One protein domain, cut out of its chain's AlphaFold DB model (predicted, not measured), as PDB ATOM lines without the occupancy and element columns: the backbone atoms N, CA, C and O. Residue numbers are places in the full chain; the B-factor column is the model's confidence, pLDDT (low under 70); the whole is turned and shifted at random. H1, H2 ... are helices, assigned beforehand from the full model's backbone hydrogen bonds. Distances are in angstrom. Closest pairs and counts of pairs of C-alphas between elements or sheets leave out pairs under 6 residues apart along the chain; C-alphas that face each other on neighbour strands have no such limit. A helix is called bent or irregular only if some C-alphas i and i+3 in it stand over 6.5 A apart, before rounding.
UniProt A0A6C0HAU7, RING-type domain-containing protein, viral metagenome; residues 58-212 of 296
ATOM      1  N   ASP A  58      19.962 -46.600  32.509       85.62
ATOM      2  CA  ASP A  58      19.429 -45.291  32.145       85.62
ATOM      3  C   ASP A  58      17.933 -45.141  32.453       85.62
ATOM      4  O   ASP A  58      17.406 -44.030  32.428       85.62
ATOM      5  N   ARG A  59      17.236 -46.241  32.771       90.00
ATOM      6  CA  ARG A  59      15.839 -46.197  33.216       90.00
ATOM      7  C   ARG A  59      15.721 -45.475  34.555       90.00
ATOM      8  O   ARG A  59      14.830 -44.648  34.721       90.00
ATOM      9  N   GLU A  60      16.624 -45.773  35.483       86.00
ATOM     10  CA  GLU A  60      16.701 -45.118  36.786       86.00
ATOM     11  C   GLU A  60      17.071 -43.640  36.624       86.00
ATOM     12  O   GLU A  60      16.393 -42.782  37.178       86.00
ATOM     13  N   LYS A  61      18.045 -43.312  35.764       82.06
ATOM     14  CA  LYS A  61      18.410 -41.910  35.484       82.06
ATOM     15  C   LYS A  61      17.261 -41.102  34.883       82.06
ATOM     16  O   LYS A  61      17.096 -39.930  35.210       82.06
ATOM     17  N   LEU A  62      16.462 -41.712  34.002       86.94
ATOM     18  CA  LEU A  62      15.266 -41.076  33.439       86.94
ATOM     19  C   LEU A  62      14.270 -40.733  34.546       86.94
ATOM     20  O   LEU A  62      13.691 -39.647  34.547       86.94
ATOM     21  N   HIS A  63      14.100 -41.650  35.497       89.69
ATOM     22  CA  HIS A  63      13.239 -41.443  36.648       89.69
ATOM     23  C   HIS A  63      13.757 -40.323  37.557       89.69
ATOM     24  O   HIS A  63      13.017 -39.385  37.843       89.69
ATOM     25  N   GLU A  64      15.030 -40.362  37.941       83.06
ATOM     26  CA  GLU A  64      15.647 -39.314  38.761       83.06
ATOM     27  C   GLU A  64      15.554 -37.940  38.084       83.06
ATOM     28  O   GLU A  64      15.282 -36.931  38.734       83.06
ATOM     29  N   CYS A  65      15.719 -37.894  36.757       81.94
ATOM     30  CA  CYS A  65      15.520 -36.678  35.983       81.94
ATOM     31  C   CYS A  65      14.079 -36.168  36.112       81.94
ATOM     32  O   CYS A  65      13.895 -34.982  36.356       81.94
ATOM     33  N   ALA A  66      13.070 -37.036  35.991       88.62
ATOM     34  CA  ALA A  66      11.663 -36.663  36.148       88.62
ATOM     35  C   ALA A  66      11.360 -36.117  37.557       88.62
ATOM     36  O   ALA A  66      10.744 -35.061  37.699       88.62
ATOM     37  N   GLN A  67      11.861 -36.791  38.593       87.62
ATOM     38  CA  GLN A  67      11.710 -36.371  39.987       87.62
ATOM     39  C   GLN A  67      12.343 -34.997  40.228       87.62
ATOM     40  O   GLN A  67      11.678 -34.077  40.701       87.62
ATOM     41  N   PHE A  68      13.607 -34.820  39.833       80.94
ATOM     42  CA  PHE A  68      14.314 -33.542  39.942       80.94
ATOM     43  C   PHE A  68      13.579 -32.419  39.208       80.94
ATOM     44  O   PHE A  68      13.436 -31.302  39.714       80.94
ATOM     45  N   MET A  69      13.086 -32.731  38.013       81.44
ATOM     46  CA  MET A  69      12.359 -31.808  37.162       81.44
ATOM     47  C   MET A  69      11.113 -31.250  37.828       81.44
ATOM     48  O   MET A  69      10.921 -30.033  37.826       81.44
ATOM     49  N   TYR A  70      10.292 -32.110  38.421       87.81
ATOM     50  CA  TYR A  70       9.066 -31.684  39.083       87.81
ATOM     51  C   TYR A  70       9.334 -31.049  40.444       87.81
ATOM     52  O   TYR A  70       8.756 -30.007  40.730       87.81
ATOM     53  N   LEU A  71      10.273 -31.577  41.234       81.38
ATOM     54  CA  LEU A  71      10.658 -30.984  42.519       81.38
ATOM     55  C   LEU A  71      11.124 -29.535  42.368       81.38
ATOM     56  O   LEU A  71      10.623 -28.636  43.046       81.38
ATOM     57  N   THR A  72      12.053 -29.294  41.438       73.81
ATOM     58  CA  THR A  72      12.584 -27.949  41.189       73.81
ATOM     59  C   THR A  72      11.474 -27.004  40.744       73.81
ATOM     60  O   THR A  72      11.236 -25.966  41.359       73.81
ATOM     61  N   THR A  73      10.751 -27.357  39.690       75.50
ATOM     62  CA  THR A  73       9.714 -26.489  39.126       75.50
ATOM     63  C   THR A  73       8.542 -26.266  40.084       75.50
ATOM     64  O   THR A  73       8.129 -25.118  40.225       75.50
ATOM     65  N   CYS A  74       8.043 -27.278  40.800       79.25
ATOM     66  CA  CYS A  74       6.963 -27.107  41.779       79.25
ATOM     67  C   CYS A  74       7.375 -26.194  42.938       79.25
ATOM     68  O   CYS A  74       6.589 -25.335  43.330       79.25
ATOM     69  N   HIS A  75       8.605 -26.301  43.453       69.81
ATOM     70  CA  HIS A  75       9.066 -25.410  44.519       69.81
ATOM     71  C   HIS A  75       9.286 -23.974  44.032       69.81
ATOM     72  O   HIS A  75       8.730 -23.031  44.596       69.81
ATOM     73  N   TYR A  76      10.088 -23.792  42.977       61.69
ATOM     74  CA  TYR A  76      10.475 -22.459  42.506       61.69
ATOM     75  C   TYR A  76       9.304 -21.700  41.900       61.69
ATOM     76  O   TYR A  76       9.150 -20.496  42.113       61.69
ATOM     77  N   LEU A  77       8.472 -22.397  41.131       59.44
ATOM     78  CA  LEU A  77       7.397 -21.778  40.379       59.44
ATOM     79  C   LEU A  77       6.064 -21.789  41.138       59.44
ATOM     80  O   LEU A  77       5.106 -21.227  40.626       59.44
ATOM     81  N   LYS A  78       5.996 -22.260  42.398       60.91
ATOM     82  CA  LYS A  78       4.818 -22.022  43.266       60.91
ATOM     83  C   LYS A  78       4.456 -20.532  43.352       60.91
ATOM     84  O   LYS A  78       3.307 -20.172  43.588       60.91
ATOM     85  N   ARG A  79       5.450 -19.661  43.140       53.50
ATOM     86  CA  ARG A  79       5.323 -18.198  43.133       53.50
ATOM     87  C   ARG A  79       5.132 -17.581  41.740       53.50
ATOM     88  O   ARG A  79       4.942 -16.371  41.656       53.50
ATOM     89  N   TYR A  80       5.179 -18.373  40.667       55.03
ATOM     90  CA  TYR A  80       5.105 -17.896  39.287       55.03
ATOM     91  C   TYR A  80       3.937 -18.551  38.531       55.03
ATOM     92  O   TYR A  80       3.860 -19.777  38.457       55.03
ATOM     93  N   PRO A  81       3.051 -17.770  37.887       53.88
ATOM     94  CA  PRO A  81       2.101 -18.338  36.939       53.88
ATOM     95  C   PRO A  81       2.908 -18.974  35.794       53.88
ATOM     96  O   PRO A  81       3.820 -18.319  35.288       53.88
ATOM     97  N   ASN A  82       2.588 -20.215  35.395       65.50
ATOM     98  CA  ASN A  82       3.178 -21.024  34.296       65.50
ATOM     99  C   ASN A  82       4.073 -22.237  34.671       65.50
ATOM    100  O   ASN A  82       4.784 -22.743  33.797       65.50
ATOM    101  N   THR A  83       4.012 -22.765  35.901       68.25
ATOM    102  CA  THR A  83       4.549 -24.105  36.268       68.25
ATOM    103  C   THR A  83       4.176 -25.181  35.248       68.25
ATOM    104  O   THR A  83       5.039 -25.806  34.632       68.25
ATOM    105  N   GLU A  84       2.872 -25.321  35.018       76.81
ATOM    106  CA  GLU A  84       2.256 -26.380  34.222       76.81
ATOM    107  C   GLU A  84       2.795 -26.421  32.785       76.81
ATOM    108  O   GLU A  84       3.088 -27.486  32.238       76.81
ATOM    109  N   ARG A  85       3.018 -25.246  32.183       80.44
ATOM    110  CA  ARG A  85       3.570 -25.134  30.826       80.44
ATOM    111  C   ARG A  85       4.974 -25.733  30.729       80.44
ATOM    112  O   ARG A  85       5.327 -26.287  29.692       80.44
ATOM    113  N   THR A  86       5.773 -25.608  31.785       77.06
ATOM    114  CA  THR A  86       7.156 -26.103  31.807       77.06
ATOM    115  C   THR A  86       7.189 -27.623  31.913       77.06
ATOM    116  O   THR A  86       7.930 -28.267  31.171       77.06
ATOM    117  N   HIS A  87       6.344 -28.203  32.771       84.12
ATOM    118  CA  HIS A  87       6.204 -29.657  32.896       84.12
ATOM    119  C   HIS A  87       5.714 -30.299  31.603       84.12
ATOM    120  O   HIS A  87       6.326 -31.254  31.126       84.12
ATOM    121  N   LYS A  88       4.654 -29.737  31.005       85.19
ATOM    122  CA  LYS A  88       4.112 -30.224  29.731       85.19
ATOM    123  C   LYS A  88       5.165 -30.188  28.631       85.19
ATOM    124  O   LYS A  88       5.353 -31.187  27.952       85.19
ATOM    125  N   LEU A  89       5.938 -29.102  28.538       83.12
ATOM    126  CA  LEU A  89       7.017 -28.998  27.557       83.12
ATOM    127  C   LEU A  89       8.111 -30.057  27.760       83.12
ATOM    128  O   LEU A  89       8.663 -30.556  26.781       83.12
ATOM    129  N   TRP A  90       8.461 -30.399  29.002       85.25
ATOM    130  CA  TRP A  90       9.425 -31.473  29.257       85.25
ATOM    131  C   TRP A  90       8.869 -32.828  28.819       85.25
ATOM    132  O   TRP A  90       9.523 -33.536  28.053       85.25
ATOM    133  N   LEU A  91       7.639 -33.147  29.236       89.94
ATOM    134  CA  LEU A  91       6.959 -34.369  28.822       89.94
ATOM    135  C   LEU A  91       6.877 -34.447  27.293       89.94
ATOM    136  O   LEU A  91       7.253 -35.463  26.725       89.94
ATOM    137  N   ASP A  92       6.510 -33.363  26.604       88.25
ATOM    138  CA  ASP A  92       6.432 -33.288  25.138       88.25
ATOM    139  C   ASP A  92       7.717 -33.716  24.415       88.25
ATOM    140  O   ASP A  92       7.640 -34.165  23.270       88.25
ATOM    141  N   ASN A  93       8.880 -33.645  25.065       86.25
ATOM    142  CA  ASN A  93      10.153 -34.081  24.492       86.25
ATOM    143  C   ASN A  93      10.474 -35.567  24.730       86.25
ATOM    144  O   ASN A  93      11.435 -36.081  24.153       86.25
ATOM    145  N   LEU A  94       9.673 -36.282  25.523       88.50
ATOM    146  CA  LEU A  94       9.827 -37.716  25.748       88.50
ATOM    147  C   LEU A  94       9.253 -38.538  24.588       88.50
ATOM    148  O   LEU A  94       8.205 -38.245  24.001       88.50
ATOM    149  N   SER A  95       9.933 -39.631  24.272       90.69
ATOM    150  CA  SER A  95       9.455 -40.679  23.381       90.69
ATOM    151  C   SER A  95       8.411 -41.569  24.062       90.69
ATOM    152  O   SER A  95       8.333 -41.688  25.284       90.69
ATOM    153  N   THR A  96       7.635 -42.292  23.255       91.38
ATOM    154  CA  THR A  96       6.652 -43.267  23.755       91.38
ATOM    155  C   THR A  96       7.284 -44.371  24.612       91.38
ATOM    156  O   THR A  96       6.653 -44.874  25.541       91.38
ATOM    157  N   SER A  97       8.529 -44.761  24.320       91.88
ATOM    158  CA  SER A  97       9.289 -45.723  25.128       91.88
ATOM    159  C   SER A  97       9.590 -45.183  26.528       91.88
ATOM    160  O   SER A  97       9.458 -45.917  27.505       91.88
ATOM    161  N   GLU A  98       9.960 -43.905  26.625       92.69
ATOM    162  CA  GLU A  98      10.301 -43.235  27.884       92.69
ATOM    163  C   GLU A  98       9.073 -43.089  28.789       92.69
ATOM    164  O   GLU A  98       9.147 -43.465  29.958       92.69
ATOM    165  N   TYR A  99       7.911 -42.698  28.250       94.56
ATOM    166  CA  TYR A  99       6.664 -42.693  29.027       94.56
ATOM    167  C   TYR A  99       6.328 -44.061  29.617       94.56
ATOM    168  O   TYR A  99       5.992 -44.171  30.793       94.56
ATOM    169  N   LYS A 100       6.461 -45.127  28.816       93.81
ATOM    170  CA  LYS A 100       6.197 -46.502  29.264       93.81
ATOM    171  C   LYS A 100       7.148 -46.937  30.375       93.81
ATOM    172  O   LYS A 100       6.739 -47.675  31.271       93.81
ATOM    173  N   ILE A 101       8.408 -46.505  30.317       94.00
ATOM    174  CA  ILE A 101       9.394 -46.777  31.366       94.00
ATOM    175  C   ILE A 101       9.024 -46.044  32.648       94.00
ATOM    176  O   ILE A 101       8.980 -46.693  33.691       94.00
ATOM    177  N   LEU A 102       8.730 -44.744  32.566       95.06
ATOM    178  CA  LEU A 102       8.356 -43.936  33.725       95.06
ATOM    179  C   LEU A 102       7.069 -44.454  34.376       95.06
ATOM    180  O   LEU A 102       7.054 -44.708  35.576       95.06
ATOM    181  N   ALA A 103       6.025 -44.719  33.590       96.31
ATOM    182  CA  ALA A 103       4.775 -45.275  34.104       96.31
ATOM    183  C   ALA A 103       5.006 -46.623  34.802       96.31
ATOM    184  O   ALA A 103       4.504 -46.855  35.899       96.31
ATOM    185  N   LYS A 104       5.838 -47.497  34.218       94.50
ATOM    186  CA  LYS A 104       6.178 -48.785  34.830       94.50
ATOM    187  C   LYS A 104       6.973 -48.632  36.132       94.50
ATOM    188  O   LYS A 104       6.707 -49.372  37.077       94.50
ATOM    189  N   LEU A 105       7.971 -47.747  36.171       94.25
ATOM    190  CA  LEU A 105       8.801 -47.532  37.364       94.25
ATOM    191  C   LEU A 105       7.964 -47.043  38.548       94.25
ATOM    192  O   LEU A 105       8.176 -47.511  39.664       94.25
ATOM    193  N   ASN A 106       6.959 -46.214  38.273       95.56
ATOM    194  CA  ASN A 106       6.036 -45.679  39.271       95.56
ATOM    195  C   ASN A 106       4.785 -46.536  39.490       95.56
ATOM    196  O   ASN A 106       3.886 -46.136  40.220       95.56
ATOM    197  N   ARG A 107       4.717 -47.728  38.877       96.38
ATOM    198  CA  ARG A 107       3.582 -48.664  38.990       96.38
ATOM    199  C   ARG A 107       2.231 -48.031  38.616       96.38
ATOM    200  O   ARG A 107       1.211 -48.382  39.197       96.38
ATOM    201  N   LEU A 108       2.230 -47.128  37.637       96.44
ATOM    202  CA  LEU A 108       1.027 -46.437  37.176       96.44
ATOM    203  C   LEU A 108       0.186 -47.355  36.286       96.44
ATOM    204  O   LEU A 108       0.716 -48.088  35.441       96.44
ATOM    205  N   GLU A 109      -1.131 -47.296  36.468       96.38
ATOM    206  CA  GLU A 109      -2.090 -48.089  35.706       96.38
ATOM    207  C   GLU A 109      -2.151 -47.599  34.256       96.38
ATOM    208  O   GLU A 109      -2.697 -46.544  33.947       96.38
ATOM    209  N   THR A 110      -1.547 -48.365  33.348       96.31
ATOM    210  CA  THR A 110      -1.557 -48.090  31.906       96.31
ATOM    211  C   THR A 110      -1.711 -49.393  31.135       96.31
ATOM    212  O   THR A 110      -1.300 -50.463  31.597       96.31
ATOM    213  N   ASP A 111      -2.293 -49.325  29.943       94.75
ATOM    214  CA  ASP A 111      -2.539 -50.483  29.093       94.75
ATOM    215  C   ASP A 111      -1.886 -50.316  27.707       94.75
ATOM    216  O   ASP A 111      -1.045 -49.449  27.468       94.75
ATOM    217  N   SER A 112      -2.179 -51.226  26.776       90.88
ATOM    218  CA  SER A 112      -1.653 -51.133  25.408       90.88
ATOM    219  C   SER A 112      -2.326 -50.056  24.551       90.88
ATOM    220  O   SER A 112      -1.819 -49.773  23.468       90.88
ATOM    221  N   LYS A 113      -3.469 -49.521  24.990       95.50
ATOM    222  CA  LYS A 113      -4.278 -48.513  24.296       95.50
ATOM    223  C   LYS A 113      -4.032 -47.097  24.825       95.50
ATOM    224  O   LYS A 113      -4.462 -46.159  24.163       95.50
ATOM    225  N   THR A 114      -3.337 -46.945  25.955       96.19
ATOM    226  CA  THR A 114      -2.982 -45.645  26.534       96.19
ATOM    227  C   THR A 114      -2.290 -44.758  25.498       96.19
ATOM    228  O   THR A 114      -1.234 -45.112  24.958       96.19
ATOM    229  N   THR A 115      -2.906 -43.614  25.196       96.56
ATOM    230  CA  THR A 115      -2.385 -42.647  24.226       96.56
ATOM    231  C   THR A 115      -1.236 -41.838  24.819       96.56
ATOM    232  O   THR A 115      -0.963 -41.883  26.020       96.56
ATOM    233  N   ARG A 116      -0.535 -41.086  23.968       94.94
ATOM    234  CA  ARG A 116       0.556 -40.207  24.400       94.94
ATOM    235  C   ARG A 116       0.062 -39.176  25.414       94.94
ATOM    236  O   ARG A 116       0.702 -38.986  26.438       94.94
ATOM    237  N   GLU A 117      -1.075 -38.562  25.133       95.44
ATOM    238  CA  GLU A 117      -1.699 -37.517  25.943       95.44
ATOM    239  C   GLU A 117      -2.108 -38.076  27.312       95.44
ATOM    240  O   GLU A 117      -1.792 -37.487  28.339       95.44
ATOM    241  N   GLN A 118      -2.683 -39.284  27.342       96.81
ATOM    242  CA  GLN A 118      -3.017 -39.969  28.595       96.81
ATOM    243  C   GLN A 118      -1.772 -40.279  29.435       96.81
ATOM    244  O   GLN A 118      -1.783 -40.087  30.647       96.81
ATOM    245  N   TYR A 119      -0.670 -40.720  28.812       96.25
ATOM    246  CA  TYR A 119       0.599 -40.888  29.529       96.25
ATOM    247  C   TYR A 119       1.093 -39.572  30.135       96.25
ATOM    248  O   TYR A 119       1.591 -39.578  31.258       96.25
ATOM    249  N   GLN A 120       0.983 -38.463  29.399       94.75
ATOM    250  CA  GLN A 120       1.401 -37.150  29.883       94.75
ATOM    251  C   GLN A 120       0.591 -36.717  31.100       94.75
ATOM    252  O   GLN A 120       1.188 -36.291  32.082       94.75
ATOM    253  N   GLU A 121      -0.734 -36.858  31.054       95.25
ATOM    254  CA  GLU A 121      -1.626 -36.527  32.169       95.25
ATOM    255  C   GLU A 121      -1.303 -37.364  33.411       95.25
ATOM    256  O   GLU A 121      -0.988 -36.799  34.458       95.25
ATOM    257  N   ILE A 122      -1.256 -38.694  33.267       96.69
ATOM    258  CA  ILE A 122      -0.971 -39.635  34.362       96.69
ATOM    259  C   ILE A 122       0.393 -39.346  35.007       96.69
ATOM    260  O   ILE A 122       0.525 -39.319  36.230       96.69
ATOM    261  N   LEU A 123       1.431 -39.130  34.194       96.06
ATOM    262  CA  LEU A 123       2.771 -38.836  34.706       96.06
ATOM    263  C   LEU A 123       2.848 -37.450  35.339       96.06
ATOM    264  O   LEU A 123       3.547 -37.278  36.334       96.06
ATOM    265  N   HIS A 124       2.159 -36.462  34.771       94.38
ATOM    266  CA  HIS A 124       2.149 -35.110  35.308       94.38
ATOM    267  C   HIS A 124       1.492 -35.047  36.679       94.38
ATOM    268  O   HIS A 124       2.093 -34.490  37.594       94.38
ATOM    269  N   GLU A 125       0.322 -35.663  36.832       94.56
ATOM    270  CA  GLU A 125      -0.371 -35.762  38.116       94.56
ATOM    271  C   GLU A 125       0.495 -36.485  39.155       94.56
ATOM    272  O   GLU A 125       0.760 -35.938  40.225       94.56
ATOM    273  N   HIS A 126       1.041 -37.652  38.797       95.75
ATOM    274  CA  HIS A 126       1.904 -38.428  39.686       95.75
ATOM    275  C   HIS A 126       3.125 -37.634  40.174       95.75
ATOM    276  O   HIS A 126       3.418 -37.614  41.368       95.75
ATOM    277  N   TYR A 127       3.850 -36.969  39.267       94.19
ATOM    278  CA  TYR A 127       5.056 -36.239  39.652       94.19
ATOM    279  C   TYR A 127       4.776 -34.903  40.348       94.19
ATOM    280  O   TYR A 127       5.626 -34.450  41.114       94.19
ATOM    281  N   ILE A 128       3.611 -34.276  40.125       90.88
ATOM    282  CA  ILE A 128       3.164 -33.153  40.960       90.88
ATOM    283  C   ILE A 128       2.956 -33.639  42.387       90.88
ATOM    284  O   ILE A 128       3.546 -33.061  43.293       90.88
ATOM    285  N   GLN A 129       2.185 -34.713  42.571       91.56
ATOM    286  CA  GLN A 129       1.911 -35.260  43.895       91.56
ATOM    287  C   GLN A 129       3.212 -35.648  44.609       91.56
ATOM    288  O   GLN A 129       3.450 -35.203  45.728       91.56
ATOM    289  N   TYR A 130       4.096 -36.385  43.928       91.12
ATOM    290  CA  TYR A 130       5.427 -36.717  44.439       91.12
ATOM    291  C   TYR A 130       6.194 -35.468  44.896       91.12
ATOM    292  O   TYR A 130       6.757 -35.439  45.989       91.12
ATOM    293  N   ALA A 131       6.213 -34.414  44.074       86.69
ATOM    294  CA  ALA A 131       6.921 -33.189  44.416       86.69
ATOM    295  C   ALA A 131       6.282 -32.451  45.601       86.69
ATOM    296  O   ALA A 131       7.001 -31.879  46.414       86.69
ATOM    297  N   GLU A 132       4.956 -32.437  45.709       86.06
ATOM    298  CA  GLU A 132       4.248 -31.818  46.830       86.06
ATOM    299  C   GLU A 132       4.494 -32.557  48.148       86.06
ATOM    300  O   GLU A 132       4.767 -31.897  49.152       86.06
ATOM    301  N   GLU A 133       4.461 -33.891  48.131       86.62
ATOM    302  CA  GLU A 133       4.763 -34.752  49.282       86.62
ATOM    303  C   GLU A 133       6.204 -34.532  49.767       86.62
ATOM    304  O   GLU A 133       6.422 -34.142  50.912       86.62
ATOM    305  N   GLU A 134       7.191 -34.647  48.874       83.50
ATOM    306  CA  GLU A 134       8.605 -34.432  49.215       83.50
ATOM    307  C   GLU A 134       8.879 -33.011  49.728       83.50
ATOM    308  O   GLU A 134       9.691 -32.824  50.632       83.50
ATOM    309  N   LEU A 135       8.214 -31.990  49.168       77.88
ATOM    310  CA  LEU A 135       8.369 -30.601  49.612       77.88
ATOM    311  C   LEU A 135       7.687 -30.321  50.955       77.88
ATOM    312  O   LEU A 135       8.117 -29.414  51.672       77.88
ATOM    313  N   HIS A 136       6.630 -31.059  51.288       81.88
ATOM    314  CA  HIS A 136       5.995 -31.002  52.600       81.88
ATOM    315  C   HIS A 136       6.881 -31.657  53.671       81.88
ATOM    316  O   HIS A 136       7.067 -31.100  54.757       81.88
ATOM    317  N   ASP A 137       7.518 -32.775  53.316       69.94
ATOM    318  CA  ASP A 137       8.328 -33.607  54.208       69.94
ATOM    319  C   ASP A 137       9.775 -33.126  54.406       69.94
ATOM    320  O   ASP A 137      10.522 -33.751  55.158       69.94
ATOM    321  N   VAL A 138      10.176 -31.980  53.836       61.22
ATOM    322  CA  VAL A 138      11.511 -31.352  54.018       61.22
ATOM    323  C   VAL A 138      11.877 -31.119  55.497       61.22
ATOM    324  O   VAL A 138      13.049 -30.964  55.834       61.22
ATOM    325  N   THR A 139      10.897 -31.103  56.404       52.91
ATOM    326  CA  THR A 139      11.142 -31.008  57.856       52.91
ATOM    327  C   THR A 139      11.507 -32.345  58.517       52.91
ATOM    328  O   THR A 139      11.964 -32.356  59.660       52.91
ATOM    329  N   SER A 140      11.349 -33.468  57.810       49.59
ATOM    330  CA  SER A 140      11.699 -34.811  58.268       49.59
ATOM    331  C   SER A 140      13.117 -35.194  57.817       49.59
ATOM    332  O   SER A 140      13.574 -34.860  56.729       49.59
ATOM    333  N   THR A 141      13.859 -35.893  58.671       45.50
ATOM    334  CA  THR A 141      15.304 -36.162  58.544       45.50
ATOM    335  C   THR A 141      15.700 -37.160  57.443       45.50
ATOM    336  O   THR A 141      16.832 -37.640  57.442       45.50
ATOM    337  N   ASN A 142      14.801 -37.491  56.512       50.38
ATOM    338  CA  ASN A 142      15.001 -38.537  55.506       50.38
ATOM    339  C   ASN A 142      14.936 -37.960  54.084       50.38
ATOM    340  O   ASN A 142      14.135 -38.373  53.250       50.38
ATOM    341  N   THR A 143      15.770 -36.955  53.828       54.16
ATOM    342  CA  THR A 143      15.827 -36.270  52.538       54.16
ATOM    343  C   THR A 143      16.375 -37.200  51.452       54.16
ATOM    344  O   THR A 143      17.456 -37.782  51.583       54.16
ATOM    345  N   THR A 144      15.642 -37.338  50.347       63.56
ATOM    346  CA  THR A 144      16.089 -38.112  49.181       63.56
ATOM    347  C   THR A 144      17.383 -37.527  48.588       63.56
ATOM    348  O   THR A 144      17.670 -36.339  48.727       63.56
ATOM    349  N   THR A 145      18.197 -38.333  47.890       60.88
ATOM    350  CA  THR A 145      19.438 -37.860  47.230       60.88
ATOM    351  C   THR A 145      19.182 -36.674  46.299       60.88
ATOM    352  O   THR A 145      20.018 -35.781  46.197       60.88
ATOM    353  N   ILE A 146      18.018 -36.645  45.648       56.91
ATOM    354  CA  ILE A 146      17.591 -35.563  44.756       56.91
ATOM    355  C   ILE A 146      17.266 -34.305  45.556       56.91
ATOM    356  O   ILE A 146      17.718 -33.225  45.178       56.91
ATOM    357  N   LEU A 147      16.563 -34.443  46.684       58.25
ATOM    358  CA  LEU A 147      16.317 -33.341  47.603       58.25
ATOM    359  C   LEU A 147      17.627 -32.817  48.210       58.25
ATOM    360  O   LEU A 147      17.795 -31.611  48.287       58.25
ATOM    361  N   ASN A 148      18.601 -33.671  48.533       62.53
ATOM    362  CA  ASN A 148      19.934 -33.237  48.972       62.53
ATOM    363  C   ASN A 148      20.720 -32.527  47.863       62.53
ATOM    364  O   ASN A 148      21.382 -31.540  48.137       62.53
ATOM    365  N   LEU A 149      20.624 -32.973  46.607       61.59
ATOM    366  CA  LEU A 149      21.259 -32.322  45.451       61.59
ATOM    367  C   LEU A 149      20.627 -30.948  45.178       61.59
ATOM    368  O   LEU A 149      21.317 -29.982  44.866       61.59
ATOM    369  N   TYR A 150      19.311 -30.862  45.341       62.84
ATOM    370  CA  TYR A 150      18.520 -29.641  45.276       62.84
ATOM    371  C   TYR A 150      18.842 -28.667  46.422       62.84
ATOM    372  O   TYR A 150      19.082 -27.484  46.179       62.84
ATOM    373  N   ILE A 151      18.895 -29.178  47.652       58.97
ATOM    374  CA  ILE A 151      19.284 -28.458  48.864       58.97
ATOM    375  C   ILE A 151      20.731 -27.992  48.747       58.97
ATOM    376  O   ILE A 151      20.986 -26.843  49.062       58.97
ATOM    377  N   ASP A 152      21.660 -28.795  48.231       62.72
ATOM    378  CA  ASP A 152      23.038 -28.362  47.981       62.72
ATOM    379  C   ASP A 152      23.060 -27.195  46.994       62.72
ATOM    380  O   ASP A 152      23.665 -26.173  47.291       62.72
ATOM    381  N   ILE A 153      22.355 -27.287  45.860       62.75
ATOM    382  CA  ILE A 153      22.293 -26.206  44.858       62.75
ATOM    383  C   ILE A 153      21.728 -24.901  45.455       62.75
ATOM    384  O   ILE A 153      22.155 -23.812  45.068       62.75
ATOM    385  N   LEU A 154      20.787 -24.998  46.397       54.75
ATOM    386  CA  LEU A 154      20.124 -23.852  47.021       54.75
ATOM    387  C   LEU A 154      20.830 -23.296  48.262       54.75
ATOM    388  O   LEU A 154      20.993 -22.083  48.392       54.75
ATOM    389  N   LEU A 155      21.228 -24.166  49.190       49.62
ATOM    390  CA  LEU A 155      21.785 -23.829  50.500       49.62
ATOM    391  C   LEU A 155      23.287 -23.557  50.470       49.62
ATOM    392  O   LEU A 155      23.771 -22.869  51.364       49.62
ATOM    393  N   THR A 156      24.028 -23.986  49.440       55.69
ATOM    394  CA  THR A 156      25.425 -23.534  49.267       55.69
ATOM    395  C   THR A 156      25.535 -22.035  48.939       55.69
ATOM    396  O   THR A 156      26.636 -21.521  48.763       55.69
ATOM    397  N   GLY A 157      24.419 -21.292  48.911       47.62
ATOM    398  CA  GLY A 157      24.430 -19.831  48.822       47.62
ATOM    399  C   GLY A 157      24.786 -19.306  47.431       47.62
ATOM    400  O   GLY A 157      25.102 -18.129  47.282       47.62
ATOM    401  N   ILE A 158      24.706 -20.165  46.410       49.66
ATOM    402  CA  ILE A 158      25.038 -19.861  45.008       49.66
ATOM    403  C   ILE A 158      23.935 -19.000  44.345       49.66
ATOM    404  O   ILE A 158      24.071 -18.538  43.215       49.66
ATOM    405  N   VAL A 159      22.826 -18.730  45.038       51.50
ATOM    406  CA  VAL A 159      21.709 -17.948  44.496       51.50
ATOM    407  C   VAL A 159      21.176 -17.000  45.570       51.50
ATOM    408  O   VAL A 159      20.211 -17.295  46.267       51.50
ATOM    409  N   THR A 160      21.840 -15.858  45.754       55.28
ATOM    410  CA  THR A 160      21.456 -14.864  46.778       55.28
ATOM    411  C   THR A 160      20.490 -13.796  46.267       55.28
ATOM    412  O   THR A 160      19.969 -13.020  47.065       55.28
ATOM    413  N   ASP A 161      20.244 -13.725  44.953       64.25
ATOM    414  CA  ASP A 161      19.474 -12.644  44.331       64.25
ATOM    415  C   ASP A 161      18.482 -13.135  43.251       64.25
ATOM    416  O   ASP A 161      18.644 -14.201  42.655       64.25
ATOM    417  N   ILE A 162      17.429 -12.353  42.988       61.34
ATOM    418  CA  ILE A 162      16.355 -12.714  42.043       61.34
ATOM    419  C   ILE A 162      16.884 -12.913  40.610       61.34
ATOM    420  O   ILE A 162      16.395 -13.798  39.907       61.34
ATOM    421  N   ASP A 163      17.899 -12.161  40.181       57.59
ATOM    422  CA  ASP A 163      18.475 -12.294  38.839       57.59
ATOM    423  C   ASP A 163      19.257 -13.609  38.701       57.59
ATOM    424  O   ASP A 163      19.179 -14.272  37.664       57.59
ATOM    425  N   SER A 164      19.944 -14.036  39.767       60.00
ATOM    426  CA  SER A 164      20.617 -15.339  39.826       60.00
ATOM    427  C   SER A 164      19.620 -16.500  39.762       60.00
ATOM    428  O   SER A 164      19.863 -17.475  39.049       60.00
ATOM    429  N   MET A 165      18.442 -16.356  40.390       58.78
ATOM    430  CA  MET A 165      17.340 -17.318  40.254       58.78
ATOM    431  C   MET A 165      16.795 -17.363  38.824       58.78
ATOM    432  O   MET A 165      16.655 -18.445  38.260       58.78
ATOM    433  N   ILE A 166      16.512 -16.213  38.202       59.81
ATOM    434  CA  ILE A 166      15.987 -16.154  36.826       59.81
ATOM    435  C   ILE A 166      16.986 -16.767  35.836       59.81
ATOM    436  O   ILE A 166      16.593 -17.493  34.916       59.81
ATOM    437  N   TYR A 167      18.282 -16.516  36.029       63.72
ATOM    438  CA  TYR A 167      19.337 -17.113  35.218       63.72
ATOM    439  C   TYR A 167      19.397 -18.635  35.401       63.72
ATOM    440  O   TYR A 167      19.380 -19.361  34.405       63.72
ATOM    441  N   ALA A 168      19.375 -19.123  36.646       60.81
ATOM    442  CA  ALA A 168      19.333 -20.553  36.948       60.81
ATOM    443  C   ALA A 168      18.093 -21.228  36.338       60.81
ATOM    444  O   ALA A 168      18.228 -22.249  35.671       60.81
ATOM    445  N   VAL A 169      16.906 -20.620  36.448       62.41
ATOM    446  CA  VAL A 169      15.656 -21.107  35.834       62.41
ATOM    447  C   VAL A 169      15.744 -21.115  34.309       62.41
ATOM    448  O   VAL A 169      15.306 -22.070  33.670       62.41
ATOM    449  N   THR A 170      16.340 -20.090  33.695       62.53
ATOM    450  CA  THR A 170      16.532 -20.029  32.236       62.53
ATOM    451  C   THR A 170      17.460 -21.144  31.761       62.53
ATOM    452  O   THR A 170      17.187 -21.797  30.753       62.53
ATOM    453  N   LYS A 171      18.546 -21.397  32.497       64.06
ATOM    454  CA  LYS A 171      19.493 -22.474  32.197       64.06
ATOM    455  C   LYS A 171      18.889 -23.847  32.443       64.06
ATOM    456  O   LYS A 171      19.012 -24.699  31.571       64.06
ATOM    457  N   LEU A 172      18.149 -24.019  33.533       62.75
ATOM    458  CA  LEU A 172      17.357 -25.213  33.793       62.75
ATOM    459  C   LEU A 172      16.362 -25.447  32.651       62.75
ATOM    460  O   LEU A 172      16.338 -26.526  32.086       62.75
ATOM    461  N   THR A 173      15.644 -24.419  32.196       59.59
ATOM    462  CA  THR A 173      14.727 -24.500  31.043       59.59
ATOM    463  C   THR A 173      15.445 -24.869  29.741       59.59
ATOM    464  O   THR A 173      14.906 -25.609  28.920       59.59
ATOM    465  N   MET A 174      16.666 -24.375  29.519       62.78
ATOM    466  CA  MET A 174      17.484 -24.822  28.388       62.78
ATOM    467  C   MET A 174      17.874 -26.291  28.522       62.78
ATOM    468  O   MET A 174      17.829 -27.006  27.528       62.78
ATOM    469  N   ILE A 175      18.242 -26.746  29.716       60.38
ATOM    470  CA  ILE A 175      18.572 -28.148  29.975       60.38
ATOM    471  C   ILE A 175      17.343 -29.002  29.702       60.38
ATOM    472  O   ILE A 175      17.425 -29.867  28.852       60.38
ATOM    473  N   ILE A 176      16.191 -28.653  30.268       58.34
ATOM    474  CA  ILE A 176      14.880 -29.283  30.046       58.34
ATOM    475  C   ILE A 176      14.574 -29.497  28.567       58.34
ATOM    476  O   ILE A 176      14.139 -30.570  28.160       58.34
ATOM    477  N   LYS A 177      14.807 -28.462  27.756       60.41
ATOM    478  CA  LYS A 177      14.560 -28.496  26.311       60.41
ATOM    479  C   LYS A 177      15.549 -29.380  25.550       60.41
ATOM    480  O   LYS A 177      15.226 -29.828  24.459       60.41
ATOM    481  N   ASN A 178      16.747 -29.591  26.091       58.81
ATOM    482  CA  ASN A 178      17.833 -30.315  25.428       58.81
ATOM    483  C   ASN A 178      18.120 -31.697  26.052       58.81
ATOM    484  O   ASN A 178      18.837 -32.496  25.456       58.81
ATOM    485  N   SER A 179      17.561 -32.004  27.226       56.94
ATOM    486  CA  SER A 179      17.829 -33.197  28.037       56.94
ATOM    487  C   SER A 179      16.890 -34.360  27.718       56.94
ATOM    488  O   SER A 179      16.501 -35.078  28.631       56.94
ATOM    489  N   GLY A 180      16.474 -34.522  26.456       60.47
ATOM    490  CA  GLY A 180      15.692 -35.683  26.006       60.47
ATOM    491  C   GLY A 180      16.484 -36.996  26.143       60.47
ATOM    492  O   GLY A 180      16.938 -37.361  27.221       60.47
ATOM    493  N   ARG A 181      16.745 -37.707  25.036       48.44
ATOM    494  CA  ARG A 181      17.475 -39.002  25.051       48.44
ATOM    495  C   ARG A 181      18.893 -38.955  25.644       48.44
ATOM    496  O   ARG A 181      19.481 -39.996  25.921       48.44
ATOM    497  N   HIS A 182      19.466 -37.768  25.820       57.56
ATOM    498  CA  HIS A 182      20.739 -37.564  26.507       57.56
ATOM    499  C   HIS A 182      20.461 -37.301  27.982       57.56
ATOM    500  O   HIS A 182      20.566 -36.170  28.459       57.56
ATOM    501  N   LEU A 183      20.041 -38.367  28.659       58.59
ATOM    502  CA  LEU A 183      19.769 -38.405  30.090       58.59
ATOM    503  C   LEU A 183      20.830 -37.645  30.866       58.59
ATOM    504  O   LEU A 183      22.019 -37.726  30.543       58.59
ATOM    505  N   MET A 184      20.394 -36.910  31.887       59.31
ATOM    506  CA  MET A 184      21.304 -36.145  32.722       59.31
ATOM    507  C   MET A 184      22.349 -37.079  33.337       59.31
ATOM    508  O   MET A 184      22.080 -37.829  34.271       59.31
ATOM    509  N   ASP A 185      23.568 -37.021  32.808       64.44
ATOM    510  CA  ASP A 185      24.756 -37.422  33.540       64.44
ATOM    511  C   ASP A 185      24.882 -36.435  34.706       64.44
ATOM    512  O   ASP A 185      25.360 -35.314  34.540       64.44
ATOM    513  N   MET A 186      24.331 -36.811  35.864       60.16
ATOM    514  CA  MET A 186      24.236 -35.951  37.045       60.16
ATOM    515  C   MET A 186      25.599 -35.375  37.480       60.16
ATOM    516  O   MET A 186      25.658 -34.181  37.779       60.16
ATOM    517  N   PRO A 187      26.715 -36.134  37.462       63.84
ATOM    518  CA  PRO A 187      28.061 -35.571  37.598       63.84
ATOM    519  C   PRO A 187      28.383 -34.461  36.588       63.84
ATOM    520  O   PRO A 187      28.843 -33.383  36.973       63.84
ATOM    521  N   ARG A 188      28.108 -34.684  35.299       61.66
ATOM    522  CA  ARG A 188      28.338 -33.681  34.248       61.66
ATOM    523  C   ARG A 188      27.430 -32.463  34.405       61.66
ATOM    524  O   ARG A 188      27.880 -31.344  34.172       61.66
ATOM    525  N   PHE A 189      26.185 -32.666  34.828       63.62
ATOM    526  CA  PHE A 189      25.240 -31.599  35.152       63.62
ATOM    527  C   PHE A 189      25.742 -30.753  36.324       63.62
ATOM    528  O   PHE A 189      25.776 -29.533  36.205       63.62
ATOM    529  N   ARG A 190      26.209 -31.380  37.415       62.59
ATOM    530  CA  ARG A 190      26.813 -30.677  38.560       62.59
ATOM    531  C   ARG A 190      28.007 -29.828  38.129       62.59
ATOM    532  O   ARG A 190      28.061 -28.648  38.457       62.59
ATOM    533  N   TYR A 191      28.925 -30.407  37.353       66.25
ATOM    534  CA  TYR A 191      30.088 -29.691  36.822       66.25
ATOM    535  C   TYR A 191      29.682 -28.501  35.940       66.25
ATOM    536  O   TYR A 191      30.195 -27.394  36.083       66.25
ATOM    537  N   TRP A 192      28.729 -28.715  35.032       64.88
ATOM    538  CA  TRP A 192      28.245 -27.683  34.122       64.88
ATOM    539  C   TRP A 192      27.513 -26.552  34.855       64.88
ATOM    540  O   TRP A 192      27.749 -25.380  34.558       64.88
ATOM    541  N   LEU A 193      26.659 -26.892  35.825       63.81
ATOM    542  CA  LEU A 193      25.946 -25.922  36.648       63.81
ATOM    543  C   LEU A 193      26.938 -25.087  37.462       63.81
ATOM    544  O   LEU A 193      26.832 -23.865  37.443       63.81
ATOM    545  N   GLY A 194      27.939 -25.726  38.079       65.38
ATOM    546  CA  GLY A 194      29.033 -25.037  38.769       65.38
ATOM    547  C   GLY A 194      29.715 -23.998  37.874       65.38
ATOM    548  O   GLY A 194      29.696 -22.812  38.191       65.38
ATOM    549  N   ASN A 195      30.184 -24.408  36.690       67.75
ATOM    550  CA  ASN A 195      30.845 -23.499  35.743       67.75
ATOM    551  C   ASN A 195      29.956 -22.321  35.312       67.75
ATOM    552  O   ASN A 195      30.426 -21.194  35.164       67.75
ATOM    553  N   HIS A 196      28.660 -22.555  35.092       64.69
ATOM    554  CA  HIS A 196      27.757 -21.476  34.695       64.69
ATOM    555  C   HIS A 196      27.432 -20.504  35.821       64.69
ATOM    556  O   HIS A 196      27.191 -19.326  35.538       64.69
ATOM    557  N   MET A 197      27.405 -20.977  37.064       62.59
ATOM    558  CA  MET A 197      27.239 -20.105  38.218       62.59
ATOM    559  C   MET A 197      28.504 -19.281  38.458       62.59
ATOM    560  O   MET A 197      28.391 -18.073  38.659       62.59
ATOM    561  N   ASP A 198      29.690 -19.869  38.299       68.50
ATOM    562  CA  ASP A 198      30.961 -19.134  38.328       68.50
ATOM    563  C   ASP A 198      30.997 -18.030  37.264       68.50
ATOM    564  O   ASP A 198      31.354 -16.882  37.543       68.50
ATOM    565  N   ASP A 199      30.548 -18.341  36.044       67.06
ATOM    566  CA  ASP A 199      30.406 -17.357  34.976       67.06
ATOM    567  C   ASP A 199      29.437 -16.231  35.366       67.06
ATOM    568  O   ASP A 199      29.765 -15.054  35.192       67.06
ATOM    569  N   TYR A 200      28.258 -16.565  35.905       67.88
ATOM    570  CA  TYR A 200      27.277 -15.577  36.364       67.88
ATOM    571  C   TYR A 200      27.872 -14.654  37.431       67.88
ATOM    572  O   TYR A 200      27.795 -13.433  37.286       67.88
ATOM    573  N   TYR A 201      28.513 -15.209  38.462       67.19
ATOM    574  CA  TYR A 201      29.130 -14.426  39.531       67.19
ATOM    575  C   TYR A 201      30.267 -13.553  39.025       67.19
ATOM    576  O   TYR A 201      30.343 -12.381  39.397       67.19
ATOM    577  N   ARG A 202      31.090 -14.062  38.107       73.38
ATOM    578  CA  ARG A 202      32.109 -13.262  37.424       73.38
ATOM    579  C   ARG A 202      31.469 -12.101  36.665       73.38
ATOM    580  O   ARG A 202      31.923 -10.966  36.783       73.38
ATOM    581  N   PHE A 203      30.384 -12.330  35.925       68.62
ATOM    582  CA  PHE A 203      29.669 -11.257  35.228       68.62
ATOM    583  C   PHE A 203      28.984 -10.272  36.180       68.62
ATOM    584  O   PHE A 203      28.961  -9.074  35.890       68.62
ATOM    585  N   ARG A 204      28.455 -10.739  37.313       71.19
ATOM    586  CA  ARG A 204      27.861  -9.894  38.351       71.19
ATOM    587  C   ARG A 204      28.917  -9.023  39.020       71.19
ATOM    588  O   ARG A 204      28.732  -7.812  39.051       71.19
ATOM    589  N   GLN A 205      30.041  -9.595  39.449       72.38
ATOM    590  CA  GLN A 205      31.183  -8.838  39.966       72.38
ATOM    591  C   GLN A 205      31.676  -7.825  38.936       72.38
ATOM    592  O   GLN A 205      31.901  -6.670  39.273       72.38
ATOM    593  N   LEU A 206      31.756  -8.197  37.654       69.06
ATOM    594  CA  LEU A 206      32.070  -7.241  36.594       69.06
ATOM    595  C   LEU A 206      31.020  -6.125  36.509       69.06
ATOM    596  O   LEU A 206      31.397  -4.976  36.327       69.06
ATOM    597  N   ARG A 207      29.721  -6.405  36.650       68.06
ATOM    598  CA  ARG A 207      28.668  -5.369  36.673       68.06
ATOM    599  C   ARG A 207      28.745  -4.473  37.908       68.06
ATOM    600  O   ARG A 207      28.555  -3.270  37.767       68.06
ATOM    601  N   GLU A 208      29.009  -5.030  39.083       70.00
ATOM    602  CA  GLU A 208      29.156  -4.279  40.335       70.00
ATOM    603  C   GLU A 208      30.424  -3.418  40.311       70.00
ATOM    604  O   GLU A 208      30.349  -2.219  40.572       70.00
ATOM    605  N   ASN A 209      31.547  -3.964  39.842       66.44
ATOM    606  CA  ASN A 209      32.774  -3.206  39.590       66.44
ATOM    607  C   ASN A 209      32.556  -2.121  38.528       66.44
ATOM    608  O   ASN A 209      33.085  -1.023  38.648       66.44
ATOM    609  N   ARG A 210      31.710  -2.368  37.518       64.38
ATOM    610  CA  ARG A 210      31.337  -1.352  36.520       64.38
ATOM    611  C   ARG A 210      30.453  -0.231  37.078       64.38
ATOM    612  O   ARG A 210      30.303   0.778  36.403       64.38
ATOM    613  N   LYS A 211      29.871  -0.378  38.273       65.50
ATOM    614  CA  LYS A 211      29.172   0.714  38.976       65.50
ATOM    615  C   LYS A 211      30.120   1.571  39.819       65.50
ATOM    616  O   LYS A 211      29.681   2.594  40.347       65.50
ATOM    617  N   GLN A 212      31.391   1.187  39.967       74.94
ATOM    618  CA  GLN A 212      32.360   2.029  40.658       74.94
ATOM    619  C   GLN A 212      32.650   3.257  39.801       74.94
ATOM    620  O   GLN A 212      33.195   3.172  38.701       74.94
TER     621      GLN A 212
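AT A GLANCE: This is residues 58 to 212 of the 296 residues of the protein "RING-type domain-containing protein" of viral metagenome (UniProt A0A6C0HAU7). H1 is the core helix of an elongated helical body: H2 folds back beside it as a hairpin, H3 and H4 cross it, and H5 packs on it. H6 packs on H2, and the long H7 runs past H5 and H6 without touching a helix; residues 205 to 212, of which 205 to 209 belong to H7, stick out as a free tail. The printed part has 155 residues, with seven named helices, H1 to H7 in order, and no named strand; the class is all helix. It is compact, with a radius of gyration of the C-alphas of 17.0 A, and spans 65 by 34 by 31 A.

HOW THE PARTS SIT: H1, residues 58 to 77, is the hub, touching four other helices. H2, residues 83 to 92, forms a helical hairpin with it, at a shallow tilt of 21 degrees, opposite ways; the closest C-alphas are those of Leu 77 and Thr 83, 5.5 A apart. H3, residues 96 to 105, touches residues 59 to 63 of H1 about perpendicular, at 85 degrees, with the C-alphas of His 63 and Leu 102 closest at 6.2 A. H4, residues 116 to 139, touches H1 with residues 127 to 135 alone, at a steep tilt of 66 degrees; the C-alphas of Leu 71 and Ala 131 are closest, 4.7 A apart. H5, residues 145 to 155, touches H1 at a steep tilt of 39 degrees, the C-alphas of Phe 68 and Ile 146 closest at 6.2 A. H6, residues 162 to 178, touches H2 with residues 173 to 177 alone, the C-alphas of Trp 90 and Ile 176 closest at 5.9 A. H1, H2 and H6 form a bundle, three helices running roughly along one another. H7, residues 186 to 209, is near H5, and is close but not clearly touching H6, where the C-alphas of Ser 164 and Tyr 200 are closest at 7.5 A. Every O i to N i+4 pair is within hydrogen-bond range in H1, H2, H3, H5, H6 and H7, and 19 of 20 are in H4.

IN THESE COORDINATES: H1 begins at C-alpha 58, (19.429, -45.291, 32.145), and measures 27.7 A. H4 measures 36.3 A and is irregular: C-alphas 136 and 139 are 7.4 A apart. H6 measures 24.2 A. H7 measures 33.9 A and ends at C-alpha 209, (32.774, -3.206, 39.590).

THE WHOLE: The C-alphas of Ser 112 and Gln 212, the two farthest apart, are 64.9 A apart. The printed part has no cut and no long link. Its mean pLDDT is 74.0, and 80 residues are under 70, among them 75 to 83 and 137 to 201.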